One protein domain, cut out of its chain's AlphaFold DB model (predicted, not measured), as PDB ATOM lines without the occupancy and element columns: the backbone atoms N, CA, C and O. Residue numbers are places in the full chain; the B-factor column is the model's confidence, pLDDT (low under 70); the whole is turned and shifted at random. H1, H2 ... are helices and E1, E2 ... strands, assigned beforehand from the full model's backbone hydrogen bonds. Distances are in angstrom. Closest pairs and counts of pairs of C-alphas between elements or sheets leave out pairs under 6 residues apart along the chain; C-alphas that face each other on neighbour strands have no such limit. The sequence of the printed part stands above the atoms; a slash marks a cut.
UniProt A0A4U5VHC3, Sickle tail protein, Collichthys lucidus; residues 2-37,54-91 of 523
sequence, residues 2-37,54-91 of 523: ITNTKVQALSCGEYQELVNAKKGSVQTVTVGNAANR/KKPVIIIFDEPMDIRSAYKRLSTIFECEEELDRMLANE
ATOM      1  N   ILE A   2      31.052  24.951  39.136       60.97
ATOM      2  CA  ILE A   2      29.838  24.500  39.834       60.97
ATOM      3  C   ILE A   2      30.242  23.515  40.940       60.97
ATOM      4  O   ILE A   2      30.918  22.525  40.663       60.97
ATOM      5  N   THR A   3      29.821  23.780  42.177       61.53
ATOM      6  CA  THR A   3      30.061  22.918  43.343       61.53
ATOM      7  C   THR A   3      28.744  22.394  43.897       61.53
ATOM      8  O   THR A   3      27.845  23.186  44.159       61.53
ATOM      9  N   ASN A   4      28.661  21.092  44.175       60.56
ATOM     10  CA  ASN A   4      27.435  20.412  44.629       60.56
ATOM     11  C   ASN A   4      26.868  20.908  45.981       60.56
ATOM     12  O   ASN A   4      25.821  20.438  46.403       60.56
ATOM     13  N   THR A   5      27.567  21.805  46.684       64.25
ATOM     14  CA  THR A   5      27.244  22.264  48.047       64.25
ATOM     15  C   THR A   5      27.073  23.781  48.170       64.25
ATOM     16  O   THR A   5      26.947  24.289  49.283       64.25
ATOM     17  N   LYS A   6      27.104  24.533  47.057       68.62
ATOM     18  CA  LYS A   6      26.914  25.994  47.058       68.62
ATOM     19  C   LYS A   6      26.171  26.447  45.811       68.62
ATOM     20  O   LYS A   6      26.579  26.116  44.699       68.62
ATOM     21  N   VAL A   7      25.143  27.268  46.004       78.88
ATOM     22  CA  VAL A   7      24.494  28.007  44.918       78.88
ATOM     23  C   VAL A   7      25.470  29.066  44.390       78.88
ATOM     24  O   VAL A   7      26.159  29.736  45.163       78.88
ATOM     25  N   GLN A   8      25.560  29.191  43.066       82.88
ATOM     26  CA  GLN A   8      26.414  30.154  42.372       82.88
ATOM     27  C   GLN A   8      25.543  30.997  41.429       82.88
ATOM     28  O   GLN A   8      24.815  30.443  40.611       82.88
ATOM     29  N   ALA A   9      25.660  32.325  41.509       84.12
ATOM     30  CA  ALA A   9      25.118  33.220  40.489       84.12
ATOM     31  C   ALA A   9      25.932  33.099  39.188       84.12
ATOM     32  O   ALA A   9      27.163  33.021  39.231       84.12
ATOM     33  N   LEU A  10      25.243  33.094  38.047       83.38
ATOM     34  CA  LEU A  10      25.827  33.034  36.706       83.38
ATOM     35  C   LEU A  10      25.443  34.301  35.938       83.38
ATOM     36  O   LEU A  10      24.319  34.786  36.075       83.38
ATOM     37  N   SER A  11      26.356  34.829  35.128       80.31
ATOM     38  CA  SER A  11      26.064  35.958  34.243       80.31
ATOM     39  C   SER A  11      25.322  35.529  32.967       80.31
ATOM     40  O   SER A  11      25.249  34.345  32.614       80.31
ATOM     41  N   CYS A  12      24.770  36.517  32.258       64.69
ATOM     42  CA  CYS A  12      24.088  36.343  30.974       64.69
ATOM     43  C   CYS A  12      25.082  35.902  29.883       64.69
ATOM     44  O   CYS A  12      25.659  36.727  29.180       64.69
ATOM     45  N   GLY A  13      25.296  34.590  29.775       73.94
ATOM     46  CA  GLY A  13      26.218  33.952  28.832       73.94
ATOM     47  C   GLY A  13      26.847  32.686  29.414       73.94
ATOM     48  O   GLY A  13      26.761  31.624  28.800       73.94
ATOM     49  N   GLU A  14      27.365  32.763  30.647       82.81
ATOM     50  CA  GLU A  14      27.976  31.622  31.357       82.81
ATOM     51  C   GLU A  14      27.009  30.437  31.491       82.81
ATOM     52  O   GLU A  14      27.409  29.290  31.312       82.81
ATOM     53  N   TYR A  15      25.725  30.702  31.763       85.12
ATOM     54  CA  TYR A  15      24.674  29.677  31.765       85.12
ATOM     55  C   TYR A  15      24.641  28.882  30.445       85.12
ATOM     56  O   TYR A  15      24.644  27.648  30.465       85.12
ATOM     57  N   GLN A  16      24.641  29.578  29.305       83.81
ATOM     58  CA  GLN A  16      24.494  28.951  27.996       83.81
ATOM     59  C   GLN A  16      25.753  28.163  27.623       83.81
ATOM     60  O   GLN A  16      25.649  27.051  27.106       83.81
ATOM     61  N   GLU A  17      26.939  28.693  27.940       83.88
ATOM     62  CA  GLU A  17      28.200  27.962  27.793       83.88
ATOM     63  C   GLU A  17      28.204  26.685  28.647       83.88
ATOM     64  O   GLU A  17      28.524  25.609  28.140       83.88
ATOM     65  N   LEU A  18      27.774  26.765  29.912       83.00
ATOM     66  CA  LEU A  18      27.716  25.620  30.824       83.00
ATOM     67  C   LEU A  18      26.741  24.533  30.351       83.00
ATOM     68  O   LEU A  18      27.089  23.352  30.424       83.00
ATOM     69  N   VAL A  19      25.559  24.892  29.842       83.88
ATOM     70  CA  VAL A  19      24.611  23.919  29.264       83.88
ATOM     71  C   VAL A  19      25.177  23.288  27.990       83.88
ATOM     72  O   VAL A  19      25.192  22.059  27.875       83.88
ATOM     73  N   ASN A  20      25.710  24.101  27.073       83.50
ATOM     74  CA  ASN A  20      26.256  23.635  25.796       83.50
ATOM     75  C   ASN A  20      27.464  22.702  26.001       83.50
ATOM     76  O   ASN A  20      27.521  21.613  25.421       83.50
ATOM     77  N   ALA A  21      28.412  23.090  26.860       82.62
ATOM     78  CA  ALA A  21      29.613  22.312  27.154       82.62
ATOM     79  C   ALA A  21      29.304  21.011  27.912       82.62
ATOM     80  O   ALA A  21      29.978  20.000  27.706       82.62
ATOM     81  N   LYS A  22      28.280  21.013  28.777       79.38
ATOM     82  CA  LYS A  22      27.949  19.886  29.665       79.38
ATOM     83  C   LYS A  22      26.784  19.009  29.174       79.38
ATOM     84  O   LYS A  22      26.372  18.109  29.903       79.38
ATOM     85  N   LYS A  23      26.279  19.227  27.950       71.88
ATOM     86  CA  LYS A  23      25.416  18.310  27.166       71.88
ATOM     87  C   LYS A  23      24.366  17.534  27.991       71.88
ATOM     88  O   LYS A  23      24.366  16.307  28.018       71.88
ATOM     89  N   GLY A  24      23.492  18.239  28.712       68.94
ATOM     90  CA  GLY A  24      22.396  17.615  29.479       68.94
ATOM     91  C   GLY A  24      22.795  16.931  30.801       68.94
ATOM     92  O   GLY A  24      21.955  16.300  31.449       68.94
ATOM     93  N   SER A  25      24.045  17.075  31.258       77.94
ATOM     94  CA  SER A  25      24.465  16.769  32.641       77.94
ATOM     95  C   SER A  25      24.214  17.943  33.616       77.94
ATOM     96  O   SER A  25      24.623  17.879  34.778       77.94
ATOM     97  N   VAL A  26      23.534  18.999  33.166       82.31
ATOM     98  CA  VAL A  26      22.957  20.087  33.974       82.31
ATOM     99  C   VAL A  26      21.467  20.145  33.638       82.31
ATOM    100  O   VAL A  26      21.114  19.983  32.470       82.31
ATOM    101  N   GLN A  27      20.611  20.343  34.636       82.69
ATOM    102  CA  GLN A  27      19.183  20.603  34.439       82.69
ATOM    103  C   GLN A  27      18.942  22.115  34.423       82.69
ATOM    104  O   GLN A  27      19.594  22.849  35.166       82.69
ATOM    105  N   THR A  28      18.002  22.589  33.611       84.88
ATOM    106  CA  THR A  28      17.597  24.001  33.583       84.88
ATOM    107  C   THR A  28      16.114  24.101  33.897       84.88
ATOM    108  O   THR A  28      15.325  23.317  33.374       84.88
ATOM    109  N   VAL A  29      15.749  25.043  34.765       83.69
ATOM    110  CA  VAL A  29      14.367  25.324  35.166       83.69
ATOM    111  C   VAL A  29      14.128  26.823  35.028       83.69
ATOM    112  O   VAL A  29      14.848  27.619  35.629       83.69
ATOM    113  N   THR A  30      13.122  27.208  34.250       85.62
ATOM    114  CA  THR A  30      12.702  28.608  34.106       85.62
ATOM    115  C   THR A  30      11.504  28.879  35.012       85.62
ATOM    116  O   THR A  30      10.565  28.083  35.058       85.62
ATOM    117  N   VAL A  31      11.551  29.985  35.752       77.69
ATOM    118  CA  VAL A  31      10.586  30.369  36.788       77.69
ATOM    119  C   VAL A  31      10.027  31.753  36.456       77.69
ATOM    120  O   VAL A  31      10.578  32.791  36.827       77.69
ATOM    121  N   GLY A  32       8.903  31.742  35.748       68.31
ATOM    122  CA  GLY A  32       8.140  32.913  35.331       68.31
ATOM    123  C   GLY A  32       6.819  32.494  34.683       68.31
ATOM    124  O   GLY A  32       6.399  31.341  34.810       68.31
ATOM    125  N   ASN A  33       6.107  33.438  34.062       53.75
ATOM    126  CA  ASN A  33       4.719  33.216  33.645       53.75
ATOM    127  C   ASN A  33       4.593  32.080  32.616       53.75
ATOM    128  O   ASN A  33       5.236  32.087  31.569       53.75
ATOM    129  N   ALA A  34       3.673  31.144  32.878       54.84
ATOM    130  CA  ALA A  34       3.484  29.891  32.138       54.84
ATOM    131  C   ALA A  34       2.862  30.041  30.724       54.84
ATOM    132  O   ALA A  34       2.090  29.192  30.284       54.84
ATOM    133  N   ALA A  35       3.195  31.116  30.005       52.72
ATOM    134  CA  ALA A  35       2.685  31.448  28.676       52.72
ATOM    135  C   ALA A  35       3.560  30.925  27.519       52.72
ATOM    136  O   ALA A  35       3.081  30.857  26.390       52.72
ATOM    137  N   ASN A  36       4.823  30.549  27.768       46.50
ATOM    138  CA  ASN A  36       5.759  30.125  26.718       46.50
ATOM    139  C   ASN A  36       6.402  28.756  27.007       46.50
ATOM    140  O   ASN A  36       7.618  28.631  27.132       46.50
ATOM    141  N   ARG A  37       5.580  27.699  27.104       50.25
ATOM    142  CA  ARG A  37       6.060  26.305  27.208       50.25
ATOM    143  C   ARG A  37       6.490  25.758  25.832       50.25
ATOM    144  O   ARG A  37       5.960  24.758  25.352       50.25
ATOM    145  N   LYS A  54      21.073  13.754  40.522       65.62
ATOM    146  CA  LYS A  54      22.326  14.324  41.085       65.62
ATOM    147  C   LYS A  54      23.117  15.249  40.129       65.62
ATOM    148  O   LYS A  54      24.283  15.560  40.368       65.62
ATOM    149  N   LYS A  55      22.494  15.665  39.026       75.44
ATOM    150  CA  LYS A  55      22.911  16.743  38.130       75.44
ATOM    151  C   LYS A  55      22.670  18.091  38.833       75.44
ATOM    152  O   LYS A  55      21.611  18.262  39.428       75.44
ATOM    153  N   PRO A  56      23.586  19.070  38.751       80.44
ATOM    154  CA  PRO A  56      23.286  20.423  39.213       80.44
ATOM    155  C   PRO A  56      22.129  21.029  38.407       80.44
ATOM    156  O   PRO A  56      22.018  20.793  37.200       80.44
ATOM    157  N   VAL A  57      21.310  21.837  39.077       82.94
ATOM    158  CA  VAL A  57      20.195  22.588  38.488       82.94
ATOM    159  C   VAL A  57      20.605  24.055  38.334       82.94
ATOM    160  O   VAL A  57      21.222  24.623  39.234       82.94
ATOM    161  N   ILE A  58      20.265  24.670  37.202       87.38
ATOM    162  CA  ILE A  58      20.305  26.123  37.002       87.38
ATOM    163  C   ILE A  58      18.865  26.627  36.964       87.38
ATOM    164  O   ILE A  58      18.047  26.097  36.214       87.38
ATOM    165  N   ILE A  59      18.577  27.652  37.764       87.19
ATOM    166  CA  ILE A  59      17.270  28.306  37.820       87.19
ATOM    167  C   ILE A  59      17.378  29.670  37.138       87.19
ATOM    168  O   ILE A  59      18.280  30.449  37.452       87.19
ATOM    169  N   ILE A  60      16.473  29.939  36.201       88.12
ATOM    170  CA  ILE A  60      16.363  31.196  35.454       88.12
ATOM    171  C   ILE A  60      15.053  31.865  35.870       88.12
ATOM    172  O   ILE A  60      14.026  31.197  35.922       88.12
ATOM    173  N   PHE A  61      15.072  33.166  36.145       87.00
ATOM    174  CA  PHE A  61      13.858  33.956  36.347       87.00
ATOM    175  C   PHE A  61      13.598  34.807  35.103       87.00
ATOM    176  O   PHE A  61      14.518  35.461  34.616       87.00
ATOM    177  N   ASP A  62      12.355  34.818  34.612       86.06
ATOM    178  CA  ASP A  62      11.950  35.687  33.489       86.06
ATOM    179  C   ASP A  62      11.862  37.168  33.910       86.06
ATOM    180  O   ASP A  62      11.892  38.079  33.085       86.06
ATOM    181  N   GLU A  63      11.751  37.408  35.217       86.19
ATOM    182  CA  GLU A  63      11.726  38.722  35.848       86.19
ATOM    183  C   GLU A  63      13.142  39.113  36.320       86.19
ATOM    184  O   GLU A  63      13.793  38.310  36.999       86.19
ATOM    185  N   PRO A  64      13.637  40.331  36.020       83.62
ATOM    186  CA  PRO A  64      14.952  40.779  36.473       83.62
ATOM    187  C   PRO A  64      14.985  40.897  38.004       83.62
ATOM    188  O   PRO A  64      14.359  41.773  38.596       83.62
ATOM    189  N   MET A  65      15.735  40.000  38.644       84.88
ATOM    190  CA  MET A  65      15.735  39.793  40.092       84.88
ATOM    191  C   MET A  65      17.133  40.021  40.675       84.88
ATOM    192  O   MET A  65      18.121  39.505  40.151       84.88
ATOM    193  N   ASP A  66      17.235  40.753  41.789       87.62
ATOM    194  CA  ASP A  66      18.497  40.836  42.529       87.62
ATOM    195  C   ASP A  66      18.802  39.497  43.228       87.62
ATOM    196  O   ASP A  66      17.899  38.741  43.592       87.62
ATOM    197  N   ILE A  67      20.083  39.203  43.460       84.88
ATOM    198  CA  ILE A  67      20.501  37.911  44.019       84.88
ATOM    199  C   ILE A  67      19.894  37.622  45.405       84.88
ATOM    200  O   ILE A  67      19.622  36.462  45.715       84.88
ATOM    201  N   ARG A  68      19.630  38.638  46.239       84.50
ATOM    202  CA  ARG A  68      19.020  38.456  47.569       84.50
ATOM    203  C   ARG A  68      17.533  38.128  47.457       84.50
ATOM    204  O   ARG A  68      17.075  37.210  48.137       84.50
ATOM    205  N   SER A  69      16.792  38.822  46.594       88.00
ATOM    206  CA  SER A  69      15.374  38.523  46.354       88.00
ATOM    207  C   SER A  69      15.181  37.192  45.623       88.00
ATOM    208  O   SER A  69      14.240  36.467  45.940       88.00
ATOM    209  N   ALA A  70      16.110  36.808  44.740       86.50
ATOM    210  CA  ALA A  70      16.146  35.479  44.132       86.50
ATOM    211  C   ALA A  70      16.316  34.381  45.197       86.50
ATOM    212  O   ALA A  70      15.492  33.469  45.259       86.50
ATOM    213  N   TYR A  71      17.303  34.502  46.099       85.06
ATOM    214  CA  TYR A  71      17.436  33.584  47.240       85.06
ATOM    215  C   TYR A  71      16.172  33.553  48.105       85.06
ATOM    216  O   TYR A  71      15.719  32.470  48.456       85.06
ATOM    217  N   LYS A  72      15.566  34.709  48.410       84.94
ATOM    218  CA  LYS A  72      14.346  34.771  49.229       84.94
ATOM    219  C   LYS A  72      13.158  34.056  48.571       84.94
ATOM    220  O   LYS A  72      12.464  33.311  49.254       84.94
ATOM    221  N   ARG A  73      12.945  34.240  47.260       82.50
ATOM    222  CA  ARG A  73      11.898  33.526  46.500       82.50
ATOM    223  C   ARG A  73      12.138  32.018  46.489       82.50
ATOM    224  O   ARG A  73      11.189  31.267  46.672       82.50
ATOM    225  N   LEU A  74      13.387  31.582  46.314       82.88
ATOM    226  CA  LEU A  74      13.745  30.161  46.365       82.88
ATOM    227  C   LEU A  74      13.546  29.567  47.764       82.88
ATOM    228  O   LEU A  74      12.979  28.486  47.865       82.88
ATOM    229  N   SER A  75      13.928  30.289  48.822       75.88
ATOM    230  CA  SER A  75      13.639  29.920  50.215       75.88
ATOM    231  C   SER A  75      12.150  29.650  50.410       75.88
ATOM    232  O   SER A  75      11.787  28.550  50.795       75.88
ATOM    233  N   THR A  76      11.273  30.588  50.032       66.94
ATOM    234  CA  THR A  76       9.817  30.395  50.160       66.94
ATOM    235  C   THR A  76       9.297  29.192  49.365       66.94
ATOM    236  O   THR A  76       8.387  28.520  49.832       66.94
ATOM    237  N   ILE A  77       9.863  28.885  48.193       64.12
ATOM    238  CA  ILE A  77       9.452  27.715  47.398       64.12
ATOM    239  C   ILE A  77       9.838  26.403  48.102       64.12
ATOM    240  O   ILE A  77       8.980  25.543  48.280       64.12
ATOM    241  N   PHE A  78      11.093  26.258  48.540       62.72
ATOM    242  CA  PHE A  78      11.576  25.014  49.159       62.72
ATOM    243  C   PHE A  78      11.114  24.831  50.616       62.72
ATOM    244  O   PHE A  78      10.848  23.708  51.036       62.72
ATOM    245  N   GLU A  79      10.954  25.915  51.382       57.31
ATOM    246  CA  GLU A  79      10.417  25.871  52.752       57.31
ATOM    247  C   GLU A  79       8.941  25.423  52.765       57.31
ATOM    248  O   GLU A  79       8.527  24.716  53.681       57.31
ATOM    249  N   CYS A  80       8.154  25.765  51.735       47.34
ATOM    250  CA  CYS A  80       6.769  25.302  51.605       47.34
ATOM    251  C   CYS A  80       6.643  23.813  51.242       47.34
ATOM    252  O   CYS A  80       5.695  23.177  51.695       47.34
ATOM    253  N   GLU A  81       7.568  23.260  50.453       57.53
ATOM    254  CA  GLU A  81       7.580  21.830  50.102       57.53
ATOM    255  C   GLU A  81       7.869  20.972  51.347       57.53
ATOM    256  O   GLU A  81       7.096  20.070  51.672       57.53
ATOM    257  N   GLU A  82       8.898  21.327  52.127       60.91
ATOM    258  CA  GLU A  82       9.249  20.596  53.353       60.91
ATOM    259  C   GLU A  82       8.198  20.751  54.475       60.91
ATOM    260  O   GLU A  82       7.985  19.822  55.252       60.91
ATOM    261  N   GLU A  83       7.515  21.897  54.585       59.91
ATOM    262  CA  GLU A  83       6.420  22.072  55.556       59.91
ATOM    263  C   GLU A  83       5.170  21.263  55.163       59.91
ATOM    264  O   GLU A  83       4.548  20.641  56.027       59.91
ATOM    265  N   LEU A  84       4.818  21.224  53.872       63.69
ATOM    266  CA  LEU A  84       3.649  20.490  53.377       63.69
ATOM    267  C   LEU A  84       3.820  18.973  53.528       63.69
ATOM    268  O   LEU A  84       2.913  18.315  54.040       63.69
ATOM    269  N   ASP A  85       4.986  18.430  53.168       68.00
ATOM    270  CA  ASP A  85       5.281  17.001  53.344       68.00
ATOM    271  C   ASP A  85       5.282  16.597  54.826       68.00
ATOM    272  O   ASP A  85       4.793  15.521  55.169       68.00
ATOM    273  N   ARG A  86       5.759  17.462  55.737       68.62
ATOM    274  CA  ARG A  86       5.650  17.212  57.187       68.62
ATOM    275  C   ARG A  86       4.210  17.282  57.685       68.62
ATOM    276  O   ARG A  86       3.849  16.502  58.561       68.62
ATOM    277  N   MET A  87       3.389  18.184  57.147       60.38
ATOM    278  CA  MET A  87       1.972  18.276  57.499       60.38
ATOM    279  C   MET A  87       1.221  17.007  57.070       60.38
ATOM    280  O   MET A  87       0.585  16.376  57.909       60.38
ATOM    281  N   LEU A  88       1.412  16.554  55.826       62.91
ATOM    282  CA  LEU A  88       0.841  15.305  55.302       62.91
ATOM    283  C   LEU A  88       1.391  14.049  56.002       62.91
ATOM    284  O   LEU A  88       0.649  13.099  56.244       62.91
ATOM    285  N   ALA A  89       2.678  14.022  56.362       60.97
ATOM    286  CA  ALA A  89       3.266  12.905  57.105       60.97
ATOM    287  C   ALA A  89       2.741  12.810  58.547       60.97
ATOM    288  O   ALA A  89       2.597  11.700  59.058       60.97
ATOM    289  N   ASN A  90       2.433  13.949  59.177       55.88
ATOM    290  CA  ASN A  90       1.813  14.020  60.503       55.88
ATOM    291  C   ASN A  90       0.288  13.788  60.469       55.88
ATOM    292  O   ASN A  90      -0.298  13.537  61.517       55.88
ATOM    293  N   GLU A  91      -0.346  13.863  59.292       50.88
ATOM    294  CA  GLU A  91      -1.768  13.551  59.066       50.88
ATOM    295  C   GLU A  91      -1.989  12.097  58.598       50.88
ATOM    296  O   GLU A  91      -3.096  11.707  58.230       50.88
TER     297      GLU A  91
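AT A GLANCE: This is residues 2 to 37 and 54 to 91 of the 523 residues of the protein "Sickle tail protein" of Collichthys lucidus (UniProt A0A4U5VHC3). A small pair of parallel strands, E1 and E2, has the short helix H1 over one face, while the long helix H2 begins off the E2 edge of the pair and runs away on the side opposite H1, sticking out as an arm with its residues 75 to 90. The arm makes the length of a loosely built model, and a long stretch with no named element, residues 2 to 13, leads into H1. The printed part has 74 residues, with two named helices and two named strands in the order H1, E1, E2, H2 along the chain; the class is mixed, helices and strands. The whole is loose, with a radius of gyration of the C-alphas of 14.8 A, and elongated, spanning 45 by 27 by 27 A.

IN THESE COORDINATES: E1 is residues 27 to 31, from C-alpha 27 at (19.183, 20.603, 34.439) to C-alpha 31, 13.2 A away. E2 is residues 57 to 61, also 13.2 A from first to last C-alpha. H1 is residues 14 to 22, 11.9 A long, beginning with C-alpha 14 at (27.976, 31.622, 31.357). H2 is residues 67 to 90, 34.5 A long, and ends with C-alpha 90 at (1.813, 14.020, 60.503).

HOW THE PARTS SIT: E1 and E2 are parallel neighbours, with 22 degrees between their directions. Their C-alphas 29 and 59 face each other at 4.9 A. N 31 and O 60 are within hydrogen-bond range at 2.8 A, and so are N 58 and O 27 at 2.8 A. The closest C-alphas of H1 and E2 are those of Tyr 15 and Ile 58, 7.7 A apart, the one pair within 8 A. A tight link of 4 residues joins H1 to E1. A tight link of 5 residues joins E2 to H2. H2 is apart from H1 and from E1. In H1 and H2 every O i to N i+4 pair is within hydrogen-bond range.

THE WHOLE: The two C-alphas farthest apart are those of Gly 13 and Glu 91, at 46.0 A. Residues 75 to 91, of which 75 to 90 belong to H2, stand free; the body without them has 57 residues and spans 27 by 27 by 22 A. Residues 38 to 53 are cut out, and C-alphas 37 and 54 lie 24.5 A apart across the cut, which falls in the link from E1 to E2. Of the links that are printed whole, none is long. The mean pLDDT of the printed part is 73.8; 30 residues are under 70, among them residues 2 to 6, 32 to 37 and 76 to 91.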